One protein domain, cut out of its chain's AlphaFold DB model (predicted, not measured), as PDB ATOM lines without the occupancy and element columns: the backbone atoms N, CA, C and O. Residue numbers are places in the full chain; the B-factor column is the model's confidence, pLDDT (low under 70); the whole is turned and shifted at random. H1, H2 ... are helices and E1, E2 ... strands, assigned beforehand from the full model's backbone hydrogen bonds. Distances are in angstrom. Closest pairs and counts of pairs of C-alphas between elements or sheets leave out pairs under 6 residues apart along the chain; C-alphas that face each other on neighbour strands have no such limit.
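AT A GLANCE: This is residues 123 to 196 of the 239 residues of an uncharacterized protein of Clostridium paraputrificum (UniProt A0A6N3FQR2). A strongly twisted sheet of four strands has the long helix H1 packed along one face, while the shorter helix H2 lies off the body and only grazes the sheet. The printed part has 74 residues, and along it come H1, E1, E2, E3, H2 and E4. The sheet's order is E1, E2, E3, E4, mixed, and the class is mixed, helices and strands. The whole is compact, with a radius of gyration of the C-alphas of 11.8 A and spans of 35 by 29 by 19 A.

HOW THE PARTS SIT: Begin with H1, residues 123 to 137, which is on the sheet in two layers, helix on one face, at a height over the sheet of 8.3 A. It lies over E3, residues 164 to 171, along the strands at 13 degrees on the local plane; their closest C-alphas, those of Lys 127 and Val 170, are 6.6 A apart. Next look at E1, residues 139 to 142, and E2, residues 152 to 157, an antiparallel hairpin with N 141 and O 155 at 2.9 A. E2 and E3 form another, with N 154 and O 168 at 2.8 A; E1, E2 and E3 make a meander, each strand the antiparallel neighbour of the one before. H2, residues 176 to 185, only grazes the sheet, with residues 178 to 183. E4, residues 191 to 195, is parallel to E3, with N 192 and O 167 at 2.8 A. E3, H2 and E4 are a strand-helix-strand unit, two parallel strands with a helix between, its crossover right-handed. H1 and H2 are apart. In H2 every O i to N i+4 pair is within hydrogen-bond range, in H1 10 of 11.

IN THESE COORDINATES: Find C-alpha 123 at (51.557, 192.768, -28.413); from there H1 runs 22.0 A to C-alpha 137. E1 spans 10.1 A, E2 16.3 A, E3 20.8 A and H2 14.3 A. E4 runs 12.6 A to C-alpha 195 at (59.256, 198.504, -26.690).

THE WHOLE: The two C-alphas farthest apart, those of Lys 160 and Glu 176, are 35.1 A apart. The printed part has no cut, and no link is long. The model's mean pLDDT over the printed part is 80.4; look for values under 70 at residues 125 to 126, 129 and 188 to 189.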
ATOM      1  N   PHE A 123      50.299 192.497 -27.714       70.81
ATOM      2  CA  PHE A 123      51.557 192.768 -28.413       70.81
ATOM      3  C   PHE A 123      51.386 192.855 -29.930       70.81
ATOM      4  O   PHE A 123      51.921 193.765 -30.554       70.81
ATOM      5  N   ASP A 124      50.608 191.948 -30.526       73.00
ATOM      6  CA  ASP A 124      50.454 191.903 -31.979       73.00
ATOM      7  C   ASP A 124      49.712 193.137 -32.508       73.00
ATOM      8  O   ASP A 124      50.098 193.681 -33.542       73.00
ATOM      9  N   ASN A 125      48.735 193.654 -31.753       67.94
ATOM     10  CA  ASN A 125      48.039 194.896 -32.098       67.94
ATOM     11  C   ASN A 125      48.978 196.108 -32.009       67.94
ATOM     12  O   ASN A 125      48.964 196.971 -32.888       67.94
ATOM     13  N   MET A 126      49.798 196.184 -30.953       69.56
ATOM     14  CA  MET A 126      50.778 197.266 -30.798       69.56
ATOM     15  C   MET A 126      51.842 197.217 -31.893       69.56
ATOM     16  O   MET A 126      52.163 198.244 -32.490       69.56
ATOM     17  N   LYS A 127      52.349 196.021 -32.200       77.62
ATOM     18  CA  LYS A 127      53.298 195.784 -33.286       77.62
ATOM     19  C   LYS A 127      52.728 196.252 -34.623       77.62
ATOM     20  O   LYS A 127      53.389 197.010 -35.325       77.62
ATOM     21  N   GLU A 128      51.496 195.864 -34.954       75.56
ATOM     22  CA  GLU A 128      50.840 196.284 -36.198       75.56
ATOM     23  C   GLU A 128      50.677 197.811 -36.276       75.56
ATOM     24  O   GLU A 128      50.939 198.411 -37.318       75.56
ATOM     25  N   ALA A 129      50.297 198.459 -35.172       67.31
ATOM     26  CA  ALA A 129      50.169 199.914 -35.117       67.31
ATOM     27  C   ALA A 129      51.517 200.631 -35.320       67.31
ATOM     28  O   ALA A 129      51.590 201.597 -36.082       67.31
ATOM     29  N   ILE A 130      52.586 200.137 -34.685       73.25
ATOM     30  CA  ILE A 130      53.950 200.658 -34.857       73.25
ATOM     31  C   ILE A 130      54.389 200.512 -36.316       73.25
ATOM     32  O   ILE A 130      54.869 201.476 -36.910       73.25
ATOM     33  N   ILE A 131      54.178 199.341 -36.923       77.38
ATOM     34  CA  ILE A 131      54.522 199.102 -38.329       77.38
ATOM     35  C   ILE A 131      53.777 200.093 -39.230       77.38
ATOM     36  O   ILE A 131      54.426 200.809 -39.991       77.38
ATOM     37  N   LYS A 132      52.453 200.236 -39.074       73.00
ATOM     38  CA  LYS A 132      51.643 201.184 -39.864       73.00
ATOM     39  C   LYS A 132      52.119 202.632 -39.736       73.00
ATOM     40  O   LYS A 132      52.130 203.371 -40.722       73.00
ATOM     41  N   TYR A 133      52.540 203.048 -38.540       76.56
ATOM     42  CA  TYR A 133      53.100 204.383 -38.321       76.56
ATOM     43  C   TYR A 133      54.357 204.623 -39.169       76.56
ATOM     44  O   TYR A 133      54.492 205.674 -39.804       76.56
ATOM     45  N   TYR A 134      55.270 203.650 -39.222       75.88
ATOM     46  CA  TYR A 134      56.478 203.761 -40.040       75.88
ATOM     47  C   TYR A 134      56.192 203.567 -41.533       75.88
ATOM     48  O   TYR A 134      56.789 204.276 -42.343       75.88
ATOM     49  N   GLU A 135      55.225 202.727 -41.913       82.94
ATOM     50  CA  GLU A 135      54.762 202.561 -43.301       82.94
ATOM     51  C   GLU A 135      54.185 203.849 -43.899       82.94
ATOM     52  O   GLU A 135      54.244 204.060 -45.113       82.94
ATOM     53  N   ALA A 136      53.666 204.768 -43.079       72.00
ATOM     54  CA  ALA A 136      53.242 206.081 -43.563       72.00
ATOM     55  C   ALA A 136      54.421 206.877 -44.161       72.00
ATOM     56  O   ALA A 136      54.259 207.571 -45.172       72.00
ATOM     57  N   LYS A 137      55.629 206.714 -43.608       80.38
ATOM     58  CA  LYS A 137      56.830 207.509 -43.933       80.38
ATOM     59  C   LYS A 137      57.851 206.751 -44.785       80.38
ATOM     60  O   LYS A 137      58.480 207.341 -45.663       80.38
ATOM     61  N   PHE A 138      57.966 205.447 -44.576       82.75
ATOM     62  CA  PHE A 138      58.970 204.568 -45.165       82.75
ATOM     63  C   PHE A 138      58.311 203.364 -45.829       82.75
ATOM     64  O   PHE A 138      57.122 203.107 -45.669       82.75
ATOM     65  N   GLU A 139      59.089 202.639 -46.613       90.06
ATOM     66  CA  GLU A 139      58.787 201.252 -46.934       90.06
ATOM     67  C   GLU A 139      59.394 200.382 -45.833       90.06
ATOM     68  O   GLU A 139      60.588 200.484 -45.557       90.06
ATOM     69  N   VAL A 140      58.559 199.589 -45.163       92.38
ATOM     70  CA  VAL A 140      58.959 198.772 -44.015       92.38
ATOM     71  C   VAL A 140      59.063 197.325 -44.475       92.38
ATOM     72  O   VAL A 140      58.081 196.742 -44.929       92.38
ATOM     73  N   ILE A 141      60.255 196.742 -44.378       94.31
ATOM     74  CA  ILE A 141      60.518 195.367 -44.815       94.31
ATOM     75  C   ILE A 141      60.988 194.566 -43.613       94.31
ATOM     76  O   ILE A 141      61.894 194.986 -42.902       94.31
ATOM     77  N   LYS A 142      60.396 193.393 -43.377       94.50
ATOM     78  CA  LYS A 142      60.849 192.506 -42.301       94.50
ATOM     79  C   LYS A 142      62.300 192.092 -42.542       94.50
ATOM     80  O   LYS A 142      62.620 191.504 -43.574       94.50
ATOM     81  N   ASN A 143      63.165 192.403 -41.584       92.06
ATOM     82  CA  ASN A 143      64.585 192.112 -41.652       92.06
ATOM     83  C   ASN A 143      64.838 190.687 -41.120       92.06
ATOM     84  O   ASN A 143      64.265 190.301 -40.098       92.06
ATOM     85  N   PRO A 144      65.681 189.875 -41.786       92.06
ATOM     86  CA  PRO A 144      65.979 188.512 -41.345       92.06
ATOM     87  C   PRO A 144      66.848 188.435 -40.075       92.06
ATOM     88  O   PRO A 144      67.111 187.329 -39.593       92.06
ATOM     89  N   PHE A 145      67.317 189.566 -39.537       90.31
ATOM     90  CA  PHE A 145      68.117 189.620 -38.317       90.31
ATOM     91  C   PHE A 145      67.364 189.011 -37.127       90.31
ATOM     92  O   PHE A 145      66.248 189.407 -36.787       90.31
ATOM     93  N   LYS A 146      67.986 188.016 -36.488       90.00
ATOM     94  CA  LYS A 146      67.356 187.229 -35.427       90.00
ATOM     95  C   LYS A 146      67.522 187.901 -34.069       90.00
ATOM     96  O   LYS A 146      68.641 188.067 -33.588       90.00
ATOM     97  N   VAL A 147      66.395 188.169 -33.425       87.19
ATOM     98  CA  VAL A 147      66.288 188.653 -32.042       87.19
ATOM     99  C   VAL A 147      65.476 187.661 -31.207       87.19
ATOM    100  O   VAL A 147      64.900 186.712 -31.746       87.19
ATOM    101  N   SER A 148      65.504 187.805 -29.886       80.31
ATOM    102  CA  SER A 148      64.876 186.848 -28.976       80.31
ATOM    103  C   SER A 148      63.347 186.986 -28.896       80.31
ATOM    104  O   SER A 148      62.767 188.039 -29.152       80.31
ATOM    105  N   GLY A 149      62.681 185.892 -28.509       84.12
ATOM    106  CA  GLY A 149      61.253 185.886 -28.194       84.12
ATOM    107  C   GLY A 149      60.349 186.242 -29.378       84.12
ATOM    108  O   GLY A 149      60.490 185.691 -30.468       84.12
ATOM    109  N   LYS A 150      59.382 187.133 -29.126       83.62
ATOM    110  CA  LYS A 150      58.447 187.661 -30.136       83.62
ATOM    111  C   LYS A 150      58.955 188.931 -30.825       83.62
ATOM    112  O   LYS A 150      58.222 189.506 -31.627       83.62
ATOM    113  N   SER A 151      60.154 189.392 -30.485       87.00
ATOM    114  CA  SER A 151      60.687 190.621 -31.050       87.00
ATOM    115  C   SER A 151      60.977 190.445 -32.538       87.00
ATOM    116  O   SER A 151      61.314 189.358 -33.013       87.00
ATOM    117  N   GLU A 152      60.833 191.524 -33.291       92.06
ATOM    118  CA  GLU A 152      61.052 191.550 -34.730       92.06
ATOM    119  C   GLU A 152      61.904 192.763 -35.098       92.06
ATOM    120  O   GLU A 152      61.867 193.800 -34.433       92.06
ATOM    121  N   MET A 153      62.681 192.620 -36.167       92.31
ATOM    122  CA  MET A 153      63.486 193.694 -36.724       92.31
ATOM    123  C   MET A 153      62.994 193.992 -38.140       92.31
ATOM    124  O   MET A 153      62.645 193.076 -38.890       92.31
ATOM    125  N   TYR A 154      62.941 195.269 -38.503       92.88
ATOM    126  CA  TYR A 154      62.512 195.733 -39.816       92.88
ATOM    127  C   TYR A 154      63.521 196.721 -40.389       92.88
ATOM    128  O   TYR A 154      64.062 197.562 -39.677       92.88
ATOM    129  N   SER A 155      63.730 196.646 -41.694       91.19
ATOM    130  CA  SER A 155      64.449 197.637 -42.480       91.19
ATOM    131  C   SER A 155      63.496 198.746 -42.909       91.19
ATOM    132  O   SER A 155      62.416 198.475 -43.441       91.19
ATOM    133  N   LEU A 156      63.903 199.995 -42.697       85.81
ATOM    134  CA  LEU A 156      63.182 201.180 -43.146       85.81
ATOM    135  C   LEU A 156      63.863 201.725 -44.398       85.81
ATOM    136  O   LEU A 156      64.996 202.207 -44.350       85.81
ATOM    137  N   LEU A 157      63.164 201.659 -45.528       84.75
ATOM    138  CA  LEU A 157      63.645 202.151 -46.811       84.75
ATOM    139  C   LEU A 157      62.937 203.455 -47.174       84.75
ATOM    140  O   LEU A 157      61.726 203.624 -47.000       84.75
ATOM    141  N   HIS A 158      63.680 204.400 -47.740       84.75
ATOM    142  CA  HIS A 158      63.080 205.610 -48.282       84.75
ATOM    143  C   HIS A 158      62.219 205.267 -49.511       84.75
ATOM    144  O   HIS A 158      62.716 204.739 -50.506       84.75
ATOM    145  N   LYS A 159      60.925 205.621 -49.481       79.88
ATOM    146  CA  LYS A 159      59.913 205.152 -50.454       79.88
ATOM    147  C   LYS A 159      60.282 205.351 -51.926       79.88
ATOM    148  O   LYS A 159      59.926 204.517 -52.758       79.88
ATOM    149  N   LYS A 160      60.964 206.458 -52.249       81.62
ATOM    150  CA  LYS A 160      61.337 206.813 -53.630       81.62
ATOM    151  C   LYS A 160      62.675 206.220 -54.059       81.62
ATOM    152  O   LYS A 160      62.788 205.726 -55.169       81.62
ATOM    153  N   THR A 161      63.689 206.322 -53.204       86.44
ATOM    154  CA  THR A 161      65.070 205.957 -53.565       86.44
ATOM    155  C   THR A 161      65.392 204.506 -53.242       86.44
ATOM    156  O   THR A 161      66.416 204.016 -53.699       86.44
ATOM    157  N   LYS A 162      64.544 203.834 -52.451       87.19
ATOM    158  CA  LYS A 162      64.741 202.465 -51.953       87.19
ATOM    159  C   LYS A 162      66.033 202.276 -51.152       87.19
ATOM    160  O   LYS A 162      66.438 201.153 -50.892       87.19
ATOM    161  N   LEU A 163      66.666 203.375 -50.742       78.50
ATOM    162  CA  LEU A 163      67.830 203.343 -49.869       78.50
ATOM    163  C   LEU A 163      67.376 203.001 -48.455       78.50
ATOM    164  O   LEU A 163      66.419 203.601 -47.960       78.50
ATOM    165  N   GLU A 164      68.065 202.056 -47.827       84.62
ATOM    166  CA  GLU A 164      67.889 201.743 -46.414       84.62
ATOM    167  C   GLU A 164      68.413 202.916 -45.583       84.62
ATOM    168  O   GLU A 164      69.549 203.358 -45.758       84.62
ATOM    169  N   VAL A 165      67.543 203.478 -44.747       84.19
ATOM    170  CA  VAL A 165      67.838 204.689 -43.967       84.19
ATOM    171  C   VAL A 165      67.946 204.412 -42.475       84.19
ATOM    172  O   VAL A 165      68.576 205.193 -41.769       84.19
ATOM    173  N   ALA A 166      67.313 203.341 -41.997       82.69
ATOM    174  CA  ALA A 166      67.307 202.951 -40.596       82.69
ATOM    175  C   ALA A 166      66.755 201.528 -40.419       82.69
ATOM    176  O   ALA A 166      66.200 200.933 -41.345       82.69
ATOM    177  N   TYR A 167      66.840 201.038 -39.190       81.69
ATOM    178  CA  TYR A 167      66.264 199.792 -38.716       81.69
ATOM    179  C   TYR A 167      65.276 200.071 -37.586       81.69
ATOM    180  O   TYR A 167      65.397 201.050 -36.852       81.69
ATOM    181  N   LEU A 168      64.289 199.201 -37.440       86.56
ATOM    182  CA  LEU A 168      63.245 199.291 -36.432       86.56
ATOM    183  C   LEU A 168      63.194 197.975 -35.662       86.56
ATOM    184  O   LEU A 168      62.870 196.935 -36.232       86.56
ATOM    185  N   TYR A 169      63.492 198.025 -34.369       85.25
ATOM    186  CA  TYR A 169      63.285 196.924 -33.437       85.25
ATOM    187  C   TYR A 169      61.915 197.077 -32.775       85.25
ATOM    188  O   TYR A 169      61.637 198.114 -32.175       85.25
ATOM    189  N   VAL A 170      61.074 196.047 -32.847       86.19
ATOM    190  CA  VAL A 170      59.783 196.000 -32.151       86.19
ATOM    191  C   VAL A 170      59.764 194.792 -31.227       86.19
ATOM    192  O   VAL A 170      59.873 193.662 -31.698       86.19
ATOM    193  N   GLY A 171      59.617 195.009 -29.922       79.81
ATOM    194  CA  GLY A 171      59.661 193.936 -28.924       79.81
ATOM    195  C   GLY A 171      58.772 194.196 -27.715       79.81
ATOM    196  O   GLY A 171      58.378 195.331 -27.452       79.81
ATOM    197  N   GLU A 172      58.424 193.142 -26.973       73.69
ATOM    198  CA  GLU A 172      57.758 193.287 -25.666       73.69
ATOM    199  C   GLU A 172      58.702 193.925 -24.647       73.69
ATOM    200  O   GLU A 172      58.287 194.792 -23.896       73.69
ATOM    201  N   PHE A 173      59.979 193.555 -24.680       73.12
ATOM    202  CA  PHE A 173      61.062 194.086 -23.856       73.12
ATOM    203  C   PHE A 173      62.353 194.065 -24.680       73.12
ATOM    204  O   PHE A 173      62.455 193.309 -25.647       73.12
ATOM    205  N   LEU A 174      63.349 194.861 -24.292       78.88
ATOM    206  CA  LEU A 174      64.689 194.813 -24.877       78.88
ATOM    207  C   LEU A 174      65.620 194.045 -23.937       78.88
ATOM    208  O   LEU A 174      65.977 194.540 -22.871       78.88
ATOM    209  N   SER A 175      65.990 192.819 -24.312       77.88
ATOM    210  CA  SER A 175      66.968 192.048 -23.539       77.88
ATOM    211  C   SER A 175      68.381 192.598 -23.741       77.88
ATOM    212  O   SER A 175      68.725 193.044 -24.835       77.88
ATOM    213  N   GLU A 176      69.231 192.498 -22.717       75.12
ATOM    214  CA  GLU A 176      70.650 192.873 -22.814       75.12
ATOM    215  C   GLU A 176      71.362 192.104 -23.942       75.12
ATOM    216  O   GLU A 176      72.160 192.661 -24.692       75.12
ATOM    217  N   GLY A 177      71.007 190.829 -24.131       74.88
ATOM    218  CA  GLY A 177      71.530 190.006 -25.220       74.88
ATOM    219  C   GLY A 177      71.128 190.501 -26.611       74.88
ATOM    220  O   GLY A 177      71.956 190.470 -27.520       74.88
ATOM    221  N   ASP A 178      69.889 190.960 -26.798       78.94
ATOM    222  CA  ASP A 178      69.456 191.539 -28.074       78.94
ATOM    223  C   ASP A 178      70.065 192.922 -28.298       78.94
ATOM    224  O   ASP A 178      70.535 193.188 -29.401       78.94
ATOM    225  N   PHE A 179      70.129 193.766 -27.263       79.50
ATOM    226  CA  PHE A 179      70.787 195.071 -27.343       79.50
ATOM    227  C   PHE A 179      72.249 194.925 -27.774       79.50
ATOM    228  O   PHE A 179      72.642 195.482 -28.793       79.50
ATOM    229  N   ASN A 180      73.025 194.077 -27.092       76.19
ATOM    230  CA  ASN A 180      74.434 193.852 -27.424       76.19
ATOM    231  C   ASN A 180      74.619 193.306 -28.847       76.19
ATOM    232  O   ASN A 180      75.534 193.723 -29.560       76.19
ATOM    233  N   LYS A 181      73.743 192.395 -29.295       80.25
ATOM    234  CA  LYS A 181      73.763 191.894 -30.679       80.25
ATOM    235  C   LYS A 181      73.482 193.004 -31.683       80.25
ATOM    236  O   LYS A 181      74.177 193.074 -32.693       80.25
ATOM    237  N   ILE A 182      72.480 193.839 -31.428       77.25
ATOM    238  CA  ILE A 182      72.092 194.927 -32.326       77.25
ATOM    239  C   ILE A 182      73.214 195.965 -32.394       77.25
ATOM    240  O   ILE A 182      73.703 196.240 -33.484       77.25
ATOM    241  N   SER A 183      73.707 196.443 -31.252       75.12
ATOM    242  CA  SER A 183      74.786 197.438 -31.186       75.12
ATOM    243  C   SER A 183      76.104 196.947 -31.798       75.12
ATOM    244  O   SER A 183      76.910 197.750 -32.253       75.12
ATOM    245  N   SER A 184      76.326 195.628 -31.861       79.88
ATOM    246  CA  SER A 184      77.506 195.048 -32.523       79.88
ATOM    247  C   SER A 184      77.369 194.916 -34.046       79.88
ATOM    248  O   SER A 184      78.372 194.703 -34.723       79.88
ATOM    249  N   ASN A 185      76.149 194.975 -34.594       83.88
ATOM    250  CA  ASN A 185      75.877 194.734 -36.020       83.88
ATOM    251  C   ASN A 185      75.316 195.958 -36.754       83.88
ATOM    252  O   ASN A 185      75.345 195.991 -37.983       83.88
ATOM    253  N   PHE A 186      74.819 196.955 -36.024       73.56
ATOM    254  CA  PHE A 186      74.186 198.147 -36.571       73.56
ATOM    255  C   PHE A 186      74.755 199.398 -35.911       73.56
ATOM    256  O   PHE A 186      75.143 199.382 -34.745       73.56
ATOM    257  N   VAL A 187      74.793 200.496 -36.664       72.50
ATOM    258  CA  VAL A 187      75.224 201.792 -36.135       72.50
ATOM    259  C   VAL A 187      74.157 202.298 -35.165       72.50
ATOM    260  O   VAL A 187      72.975 202.300 -35.504       72.50
ATOM    261  N   GLU A 188      74.572 202.741 -33.982       57.06
ATOM    262  CA  GLU A 188      73.686 203.082 -32.859       57.06
ATOM    263  C   GLU A 188      72.591 204.098 -33.243       57.06
ATOM    264  O   GLU A 188      71.417 203.889 -32.949       57.06
ATOM    265  N   ASP A 189      72.933 205.106 -34.051       67.94
ATOM    266  CA  ASP A 189      72.003 206.150 -34.518       67.94
ATOM    267  C   ASP A 189      71.043 205.706 -35.635       67.94
ATOM    268  O   ASP A 189      70.204 206.481 -36.100       67.94
ATOM    269  N   THR A 190      71.175 204.469 -36.114       75.69
ATOM    270  CA  THR A 190      70.370 203.945 -37.226       75.69
ATOM    271  C   THR A 190      69.260 203.012 -36.768       75.69
ATOM    272  O   THR A 190      68.468 202.595 -37.607       75.69
ATOM    273  N   VAL A 191      69.159 202.691 -35.471       72.88
ATOM    274  CA  VAL A 191      68.170 201.736 -34.953       72.88
ATOM    275  C   VAL A 191      67.160 202.418 -34.032       72.88
ATOM    276  O   VAL A 191      67.504 202.954 -32.983       72.88
ATOM    277  N   TYR A 192      65.879 202.334 -34.388       78.06
ATOM    278  CA  TYR A 192      64.771 202.760 -33.538       78.06
ATOM    279  C   TYR A 192      64.280 201.588 -32.685       78.06
ATOM    280  O   TYR A 192      63.803 200.586 -33.219       78.06
ATOM    281  N   PHE A 193      64.358 201.717 -31.362       76.25
ATOM    282  CA  PHE A 193      63.847 200.715 -30.424       76.25
ATOM    283  C   PHE A 193      62.417 201.059 -29.987       76.25
ATOM    284  O   PHE A 193      62.186 202.061 -29.314       76.25
ATOM    285  N   CYS A 194      61.448 200.218 -30.350       80.12
ATOM    286  CA  CYS A 194      60.045 200.342 -29.961       80.12
ATOM    287  C   CYS A 194      59.643 199.183 -29.039       80.12
ATOM    288  O   CYS A 194      59.396 198.060 -29.485       80.12
ATOM    289  N   ILE A 195      59.581 199.472 -27.739       76.19
ATOM    290  CA  ILE A 195      59.256 198.504 -26.690       76.19
ATOM    291  C   ILE A 195      57.783 198.667 -26.295       76.19
ATOM    292  O   ILE A 195      57.317 199.777 -26.054       76.19
ATOM    293  N   THR A 196      57.044 197.561 -26.276       70.25
ATOM    294  CA  THR A 196      55.573 197.538 -26.145       70.25
ATOM    295  C   THR A 196      55.077 197.188 -24.740       70.25
ATOM    296  O   THR A 196      53.928 197.476 -24.411       70.25
TER     297      THR A 196